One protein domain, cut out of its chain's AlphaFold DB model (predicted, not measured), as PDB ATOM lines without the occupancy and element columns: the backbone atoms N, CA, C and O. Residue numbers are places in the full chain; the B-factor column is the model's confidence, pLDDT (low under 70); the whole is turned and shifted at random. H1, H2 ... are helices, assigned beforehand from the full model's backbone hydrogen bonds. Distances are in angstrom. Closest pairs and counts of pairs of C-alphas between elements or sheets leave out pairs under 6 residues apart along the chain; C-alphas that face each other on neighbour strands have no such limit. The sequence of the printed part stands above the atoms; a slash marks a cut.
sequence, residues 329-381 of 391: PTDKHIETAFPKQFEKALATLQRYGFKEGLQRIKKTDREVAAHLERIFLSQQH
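What this domain is: This is residues 329 to 381 of the 391 residues of an uncharacterized protein of Candidatus Poribacteria bacterium (UniProt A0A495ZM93). A small, rounded group of four helices, in which H2 runs past one side of a helical hairpin, H3 and H4, and the short helix H1 lies loosely at the beginning of H2, on the side of H4 away from H3. H3 packs on the later half of H2, while H4 meets H2 near its own beginning and runs from there away from H2. The printed part has 53 residues with four named helices, in the order H1, H2, H3, H4, and no named strand, and its class is all helix. It is compact, with a radius of gyration of the C-alphas of 10.3 A and spans of 27 by 25 by 16 A.

Where its parts are: H1 is residues 331 to 337, 10.0 A from first to last C-alpha, and begins at C-alpha 331 at (16.815, -78.466, -96.830). H2 is residues 339 to 352, 20.0 A long, and ends at C-alpha 352 at (5.234, -73.218, -77.730). H3 is residues 354 to 364, 15.2 A long. H4 is residues 366 to 379, 20.3 A long, and ends at C-alpha 379 at (23.200, -74.507, -86.674).

How they stand to each other: H1 and H2 are close but not clearly touching, with the closest C-alphas, those of Glu 335 and Phe 342, 7.0 A apart; they run opposite ways at a steep tilt of 65 degrees. H1 and H4 are also close but not clearly touching, with the closest C-alphas, those of Asp 331 and His 371, 7.7 A apart; they run opposite ways at a shallow tilt of 33 degrees, only just short of steep. H1 and H3 are apart. H2 touches H3 with residues 345 to 351 alone, and the closest C-alphas, those of Leu 349 and Gly 357, are 4.3 A apart; the two run opposite ways at a steep tilt of 48 degrees. H2, with residues 341 to 345 alone, touches residues 368 to 369 of H4; the closest C-alphas, those of Phe 342 and Val 368, are 6.8 A apart. Their lines stand at 71 degrees, only just about perpendicular. H3 and H4 form a helical hairpin and touch, H4 with residues 368 to 373 alone; the closest C-alphas, those of Lys 362 and Ala 369, are 5.1 A apart, at a shallow tilt of 26 degrees, opposite ways. The helix packing is mostly crossed, but only just: 1 of the 3 touching pairs is at a shallow tilt. In H1, H2, H3 and H4 every O i to N i+4 pair is within hydrogen-bond range.

The domain as a whole: The two C-alphas farthest apart are those of Thr 364 and His 381, at 27.4 A. The printed part has no cut. The links H1 to H2, H2 to H3 and H3 to H4 are tight, with 1 residue in each. The mean pLDDT of the printed part is 80.4; residues 329 to 336 and 378 to 381 are under 70.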
ATOM      1  N   PRO A 329      14.865 -85.345 -97.976       49.56
ATOM      2  CA  PRO A 329      14.903 -84.261 -98.940       49.56
ATOM      3  C   PRO A 329      15.852 -83.170 -98.429       49.56
ATOM      4  O   PRO A 329      15.914 -82.907 -97.225       49.56
ATOM      5  N   THR A 330      16.664 -82.610 -99.333       55.50
ATOM      6  CA  THR A 330      17.603 -81.535 -98.988       55.50
ATOM      7  C   THR A 330      16.837 -80.367 -98.383       55.50
ATOM      8  O   THR A 330      15.665 -80.177 -98.708       55.50
ATOM      9  N   ASP A 331      17.486 -79.565 -97.540       54.50
ATOM     10  CA  ASP A 331      16.815 -78.466 -96.830       54.50
ATOM     11  C   ASP A 331      16.076 -77.538 -97.810       54.50
ATOM     12  O   ASP A 331      14.887 -77.257 -97.668       54.50
ATOM     13  N   LYS A 332      16.715 -77.267 -98.951       57.38
ATOM     14  CA  LYS A 332      16.129 -76.535-100.078       57.38
ATOM     15  C   LYS A 332      14.917 -77.235-100.711       57.38
ATOM     16  O   LYS A 332      13.993 -76.575-101.171       57.38
ATOM     17  N   HIS A 333      14.899 -78.564-100.777       55.62
ATOM     18  CA  HIS A 333      13.777 -79.327-101.330       55.62
ATOM     19  C   HIS A 333      12.565 -79.327-100.391       55.62
ATOM     20  O   HIS A 333      11.441 -79.241-100.879       55.62
ATOM     21  N   ILE A 334      12.768 -79.364 -99.070       55.41
ATOM     22  CA  ILE A 334      11.673 -79.335 -98.082       55.41
ATOM     23  C   ILE A 334      11.055 -77.937 -97.993       55.41
ATOM     24  O   ILE A 334       9.829 -77.812 -98.057       55.41
ATOM     25  N   GLU A 335      11.886 -76.892 -97.958       60.91
ATOM     26  CA  GLU A 335      11.432 -75.495 -97.993       60.91
ATOM     27  C   GLU A 335      10.609 -75.187 -99.255       60.91
ATOM     28  O   GLU A 335       9.601 -74.481 -99.192       60.91
ATOM     29  N   THR A 336      10.988 -75.766-100.402       69.38
ATOM     30  CA  THR A 336      10.292 -75.522-101.677       69.38
ATOM     31  C   THR A 336       9.053 -76.405-101.861       69.38
ATOM     32  O   THR A 336       8.065 -75.963-102.448       69.38
ATOM     33  N   ALA A 337       9.076 -77.655-101.385       70.12
ATOM     34  CA  ALA A 337       7.971 -78.598-101.574       70.12
ATOM     35  C   ALA A 337       6.800 -78.356-100.605       70.12
ATOM     36  O   ALA A 337       5.654 -78.654-100.952       70.12
ATOM     37  N   PHE A 338       7.063 -77.788 -99.420       75.44
ATOM     38  CA  PHE A 338       6.080 -77.718 -98.331       75.44
ATOM     39  C   PHE A 338       6.014 -76.365 -97.586       75.44
ATOM     40  O   PHE A 338       5.930 -76.344 -96.353       75.44
ATOM     41  N   PRO A 339       5.947 -75.213 -98.285       80.19
ATOM     42  CA  PRO A 339       6.064 -73.890 -97.657       80.19
ATOM     43  C   PRO A 339       5.014 -73.642 -96.562       80.19
ATOM     44  O   PRO A 339       5.331 -73.175 -95.474       80.19
ATOM     45  N   LYS A 340       3.761 -74.062 -96.783       86.25
ATOM     46  CA  LYS A 340       2.666 -73.864 -95.813       86.25
ATOM     47  C   LYS A 340       2.794 -74.719 -94.550       86.25
ATOM     48  O   LYS A 340       2.311 -74.329 -93.488       86.25
ATOM     49  N   GLN A 341       3.373 -75.913 -94.662       87.12
ATOM     50  CA  GLN A 341       3.571 -76.797 -93.510       87.12
ATOM     51  C   GLN A 341       4.743 -76.300 -92.669       87.12
ATOM     52  O   GLN A 341       4.648 -76.312 -91.443       87.12
ATOM     53  N   PHE A 342       5.783 -75.779 -93.323       84.88
ATOM     54  CA  PHE A 342       6.915 -75.158 -92.651       84.88
ATOM     55  C   PHE A 342       6.513 -73.867 -91.927       84.88
ATOM     56  O   PHE A 342       6.785 -73.746 -90.740       84.88
ATOM     57  N   GLU A 343       5.752 -72.969 -92.563       84.56
ATOM     58  CA  GLU A 343       5.187 -71.776 -91.901       84.56
ATOM     59  C   GLU A 343       4.364 -72.141 -90.657       84.56
ATOM     60  O   GLU A 343       4.523 -71.552 -89.587       84.56
ATOM     61  N   LYS A 344       3.505 -73.162 -90.766       94.06
ATOM     62  CA  LYS A 344       2.701 -73.644 -89.636       94.06
ATOM     63  C   LYS A 344       3.569 -74.249 -88.531       94.06
ATOM     64  O   LYS A 344       3.256 -74.086 -87.349       94.06
ATOM     65  N   ALA A 345       4.628 -74.962 -88.897       91.81
ATOM     66  CA  ALA A 345       5.564 -75.550 -87.954       91.81
ATOM     67  C   ALA A 345       6.387 -74.468 -87.243       91.81
ATOM     68  O   ALA A 345       6.450 -74.489 -86.020       91.81
ATOM     69  N   LEU A 346       6.890 -73.463 -87.961       83.88
ATOM     70  CA  LEU A 346       7.560 -72.297 -87.380       83.88
ATOM     71  C   LEU A 346       6.636 -71.533 -86.427       83.88
ATOM     72  O   LEU A 346       7.020 -71.287 -85.290       83.88
ATOM     73  N   ALA A 347       5.387 -71.269 -86.822       87.31
ATOM     74  CA  ALA A 347       4.400 -70.654 -85.932       87.31
ATOM     75  C   ALA A 347       4.121 -71.514 -84.681       87.31
ATOM     76  O   ALA A 347       3.858 -70.992 -83.600       87.31
ATOM     77  N   THR A 348       4.193 -72.846 -84.806       89.81
ATOM     78  CA  THR A 348       4.051 -73.774 -83.672       89.81
ATOM     79  C   THR A 348       5.285 -73.745 -82.766       89.81
ATOM     80  O   THR A 348       5.130 -73.756 -81.546       89.81
ATOM     81  N   LEU A 349       6.495 -73.672 -83.328       84.25
ATOM     82  CA  LEU A 349       7.734 -73.508 -82.562       84.25
ATOM     83  C   LEU A 349       7.760 -72.165 -81.826       84.25
ATOM     84  O   LEU A 349       8.044 -72.147 -80.634       84.25
ATOM     85  N   GLN A 350       7.394 -71.071 -82.498       75.12
ATOM     86  CA  GLN A 350       7.303 -69.736 -81.899       75.12
ATOM     87  C   GLN A 350       6.283 -69.706 -80.756       75.12
ATOM     88  O   GLN A 350       6.563 -69.184 -79.686       75.12
ATOM     89  N   ARG A 351       5.111 -70.328 -80.945       85.12
ATOM     90  CA  ARG A 351       4.035 -70.307 -79.945       85.12
ATOM     91  C   ARG A 351       4.314 -71.148 -78.695       85.12
ATOM     92  O   ARG A 351       3.755 -70.854 -77.643       85.12
ATOM     93  N   TYR A 352       5.072 -72.237 -78.814       81.94
ATOM     94  CA  TYR A 352       5.234 -73.218 -77.730       81.94
ATOM     95  C   TYR A 352       6.692 -73.428 -77.290       81.94
ATOM     96  O   TYR A 352       6.946 -74.266 -76.427       81.94
ATOM     97  N   GLY A 353       7.651 -72.703 -77.867       76.44
ATOM     98  CA  GLY A 353       9.083 -72.936 -77.683       76.44
ATOM     99  C   GLY A 353       9.582 -74.184 -78.422       76.44
ATOM    100  O   GLY A 353       8.802 -75.058 -78.810       76.44
ATOM    101  N   PHE A 354      10.903 -74.297 -78.617       84.94
ATOM    102  CA  PHE A 354      11.481 -75.335 -79.482       84.94
ATOM    103  C   PHE A 354      11.119 -76.757 -79.034       84.94
ATOM    104  O   PHE A 354      10.552 -77.522 -79.805       84.94
ATOM    105  N   LYS A 355      11.374 -77.115 -77.768       87.81
ATOM    106  CA  LYS A 355      11.188 -78.491 -77.270       87.81
ATOM    107  C   LYS A 355       9.729 -78.965 -77.340       87.81
ATOM    108  O   LYS A 355       9.459 -80.058 -77.838       87.81
ATOM    109  N   GLU A 356       8.790 -78.159 -76.852       86.88
ATOM    110  CA  GLU A 356       7.360 -78.505 -76.817       86.88
ATOM    111  C   GLU A 356       6.694 -78.306 -78.188       86.88
ATOM    112  O   GLU A 356       5.906 -79.150 -78.627       86.88
ATOM    113  N   GLY A 357       7.054 -77.246 -78.916       92.50
ATOM    114  CA  GLY A 357       6.613 -77.023 -80.292       92.50
ATOM    115  C   GLY A 357       7.022 -78.174 -81.207       92.50
ATOM    116  O   GLY A 357       6.185 -78.704 -81.937       92.50
ATOM    117  N   LEU A 358       8.258 -78.658 -81.090       94.00
ATOM    118  CA  LEU A 358       8.754 -79.794 -81.858       94.00
ATOM    119  C   LEU A 358       8.026 -81.093 -81.506       94.00
ATOM    120  O   LEU A 358       7.661 -81.842 -82.409       94.00
ATOM    121  N   GLN A 359       7.716 -81.345 -80.226       94.44
ATOM    122  CA  GLN A 359       6.873 -82.487 -79.848       94.44
ATOM    123  C   GLN A 359       5.468 -82.411 -80.458       94.44
ATOM    124  O   GLN A 359       4.913 -83.437 -80.864       94.44
ATOM    125  N   ARG A 360       4.880 -81.215 -80.529       93.62
ATOM    126  CA  ARG A 360       3.559 -80.997 -81.137       93.62
ATOM    127  C   ARG A 360       3.598 -81.199 -82.644       93.62
ATOM    128  O   ARG A 360       2.750 -81.922 -83.164       93.62
ATOM    129  N   ILE A 361       4.617 -80.665 -83.312       95.38
ATOM    130  CA  ILE A 361       4.838 -80.879 -84.744       95.38
ATOM    131  C   ILE A 361       5.054 -82.370 -84.996       95.38
ATOM    132  O   ILE A 361       4.386 -82.928 -85.848       95.38
ATOM    133  N   LYS A 362       5.830 -83.078 -84.169       96.31
ATOM    134  CA  LYS A 362       6.061 -84.530 -84.294       96.31
ATOM    135  C   LYS A 362       4.786 -85.375 -84.173       96.31
ATOM    136  O   LYS A 362       4.744 -86.494 -84.686       96.31
ATOM    137  N   LYS A 363       3.745 -84.866 -83.502       94.94
ATOM    138  CA  LYS A 363       2.422 -85.514 -83.424       94.94
ATOM    139  C   LYS A 363       1.581 -85.276 -84.679       94.94
ATOM    140  O   LYS A 363       0.786 -86.144 -85.025       94.94
ATOM    141  N   THR A 364       1.734 -84.128 -85.336       94.06
ATOM    142  CA  THR A 364       0.912 -83.737 -86.494       94.06
ATOM    143  C   THR A 364       1.586 -83.973 -87.841       94.06
ATOM    144  O   THR A 364       0.899 -84.225 -88.823       94.06
ATOM    145  N   ASP A 365       2.910 -83.874 -87.885       94.38
ATOM    146  CA  ASP A 365       3.755 -83.900 -89.072       94.38
ATOM    147  C   ASP A 365       5.192 -84.320 -88.688       94.38
ATOM    148  O   ASP A 365       6.042 -83.517 -88.292       94.38
ATOM    149  N   ARG A 366       5.451 -85.633 -88.731       92.44
ATOM    150  CA  ARG A 366       6.740 -86.211 -88.313       92.44
ATOM    151  C   ARG A 366       7.900 -85.809 -89.220       92.44
ATOM    152  O   ARG A 366       9.020 -85.719 -88.724       92.44
ATOM    153  N   GLU A 367       7.648 -85.601 -90.509       87.62
ATOM    154  CA  GLU A 367       8.696 -85.275 -91.481       87.62
ATOM    155  C   GLU A 367       9.202 -83.849 -91.264       87.62
ATOM    156  O   GLU A 367      10.413 -83.645 -91.143       87.62
ATOM    157  N   VAL A 368       8.292 -82.887 -91.085       91.25
ATOM    158  CA  VAL A 368       8.663 -81.498 -90.775       91.25
ATOM    159  C   VAL A 368       9.373 -81.395 -89.421       91.25
ATOM    160  O   VAL A 368      10.365 -80.678 -89.304       91.25
ATOM    161  N   ALA A 369       8.946 -82.159 -88.406       94.06
ATOM    162  CA  ALA A 369       9.644 -82.203 -87.117       94.06
ATOM    163  C   ALA A 369      11.083 -82.737 -87.240       94.06
ATOM    164  O   ALA A 369      12.009 -82.127 -86.715       94.06
ATOM    165  N   ALA A 370      11.290 -83.850 -87.952       86.81
ATOM    166  CA  ALA A 370      12.627 -84.421 -88.145       86.81
ATOM    167  C   ALA A 370      13.555 -83.484 -88.938       86.81
ATOM    168  O   ALA A 370      14.769 -83.480 -88.732       86.81
ATOM    169  N   HIS A 371      12.991 -82.683 -89.843       83.81
ATOM    170  CA  HIS A 371      13.736 -81.677 -90.585       83.81
ATOM    171  C   HIS A 371      14.152 -80.488 -89.707       83.81
ATOM    172  O   HIS A 371      15.327 -80.125 -89.701       83.81
ATOM    173  N   LEU A 372      13.232 -79.946 -88.901       86.44
ATOM    174  CA  LEU A 372      13.528 -78.876 -87.941       86.44
ATOM    175  C   LEU A 372      14.553 -79.316 -86.884       86.44
ATOM    176  O   LEU A 372      15.455 -78.545 -86.566       86.44
ATOM    177  N   GLU A 373      14.470 -80.564 -86.397       89.06
ATOM    178  CA  GLU A 373      15.500 -81.172 -85.535       89.06
ATOM    179  C   GLU A 373      16.884 -81.115 -86.206       89.06
ATOM    180  O   GLU A 373      17.867 -80.766 -85.557       89.06
ATOM    181  N   ARG A 374      16.973 -81.405 -87.511       83.06
ATOM    182  CA  ARG A 374      18.247 -81.403 -88.243       83.06
ATOM    183  C   ARG A 374      18.809 -80.001 -88.459       83.06
ATOM    184  O   ARG A 374      20.000 -79.816 -88.227       83.06
ATOM    185  N   ILE A 375      17.979 -79.039 -88.876       80.06
ATOM    186  CA  ILE A 375      18.415 -77.647 -89.077       80.06
ATOM    187  C   ILE A 375      19.003 -77.105 -87.774       80.06
ATOM    188  O   ILE A 375      20.133 -76.620 -87.770       80.06
ATOM    189  N   PHE A 376      18.294 -77.273 -86.655       80.12
ATOM    190  CA  PHE A 376      18.772 -76.804 -85.355       80.12
ATOM    191  C   PHE A 376      20.085 -77.471 -84.935       80.12
ATOM    192  O   PHE A 376      21.009 -76.781 -84.510       80.12
ATOM    193  N   LEU A 377      20.211 -78.790 -85.114       75.19
ATOM    194  CA  LEU A 377      21.463 -79.498 -84.826       75.19
ATOM    195  C   LEU A 377      22.620 -79.042 -85.731       75.19
ATOM    196  O   LEU A 377      23.762 -79.016 -85.286       75.19
ATOM    197  N   SER A 378      22.339 -78.668 -86.984       69.62
ATOM    198  CA  SER A 378      23.352 -78.155 -87.917       69.62
ATOM    199  C   SER A 378      23.776 -76.713 -87.624       69.62
ATOM    200  O   SER A 378      24.927 -76.363 -87.856       69.62
ATOM    201  N   GLN A 379      22.885 -75.882 -87.075       63.19
ATOM    202  CA  GLN A 379      23.200 -74.507 -86.674       63.19
ATOM    203  C   GLN A 379      23.963 -74.450 -85.348       63.19
ATOM    204  O   GLN A 379      24.821 -73.595 -85.177       63.19
ATOM    205  N   GLN A 380      23.714 -75.399 -84.441       60.16
ATOM    206  CA  GLN A 380      24.521 -75.569 -83.226       60.16
ATOM    207  C   GLN A 380      25.945 -76.070 -83.526       60.16
ATOM    208  O   GLN A 380      26.830 -75.965 -82.680       60.16
ATOM    209  N   HIS A 381      26.177 -76.591 -84.734       49.94
ATOM    210  CA  HIS A 381      27.467 -77.101 -85.186       49.94
ATOM    211  C   HIS A 381      27.722 -76.713 -86.653       49.94
ATOM    212  O   HIS A 381      27.633 -77.582 -87.530       49.94
TER     213      HIS A 381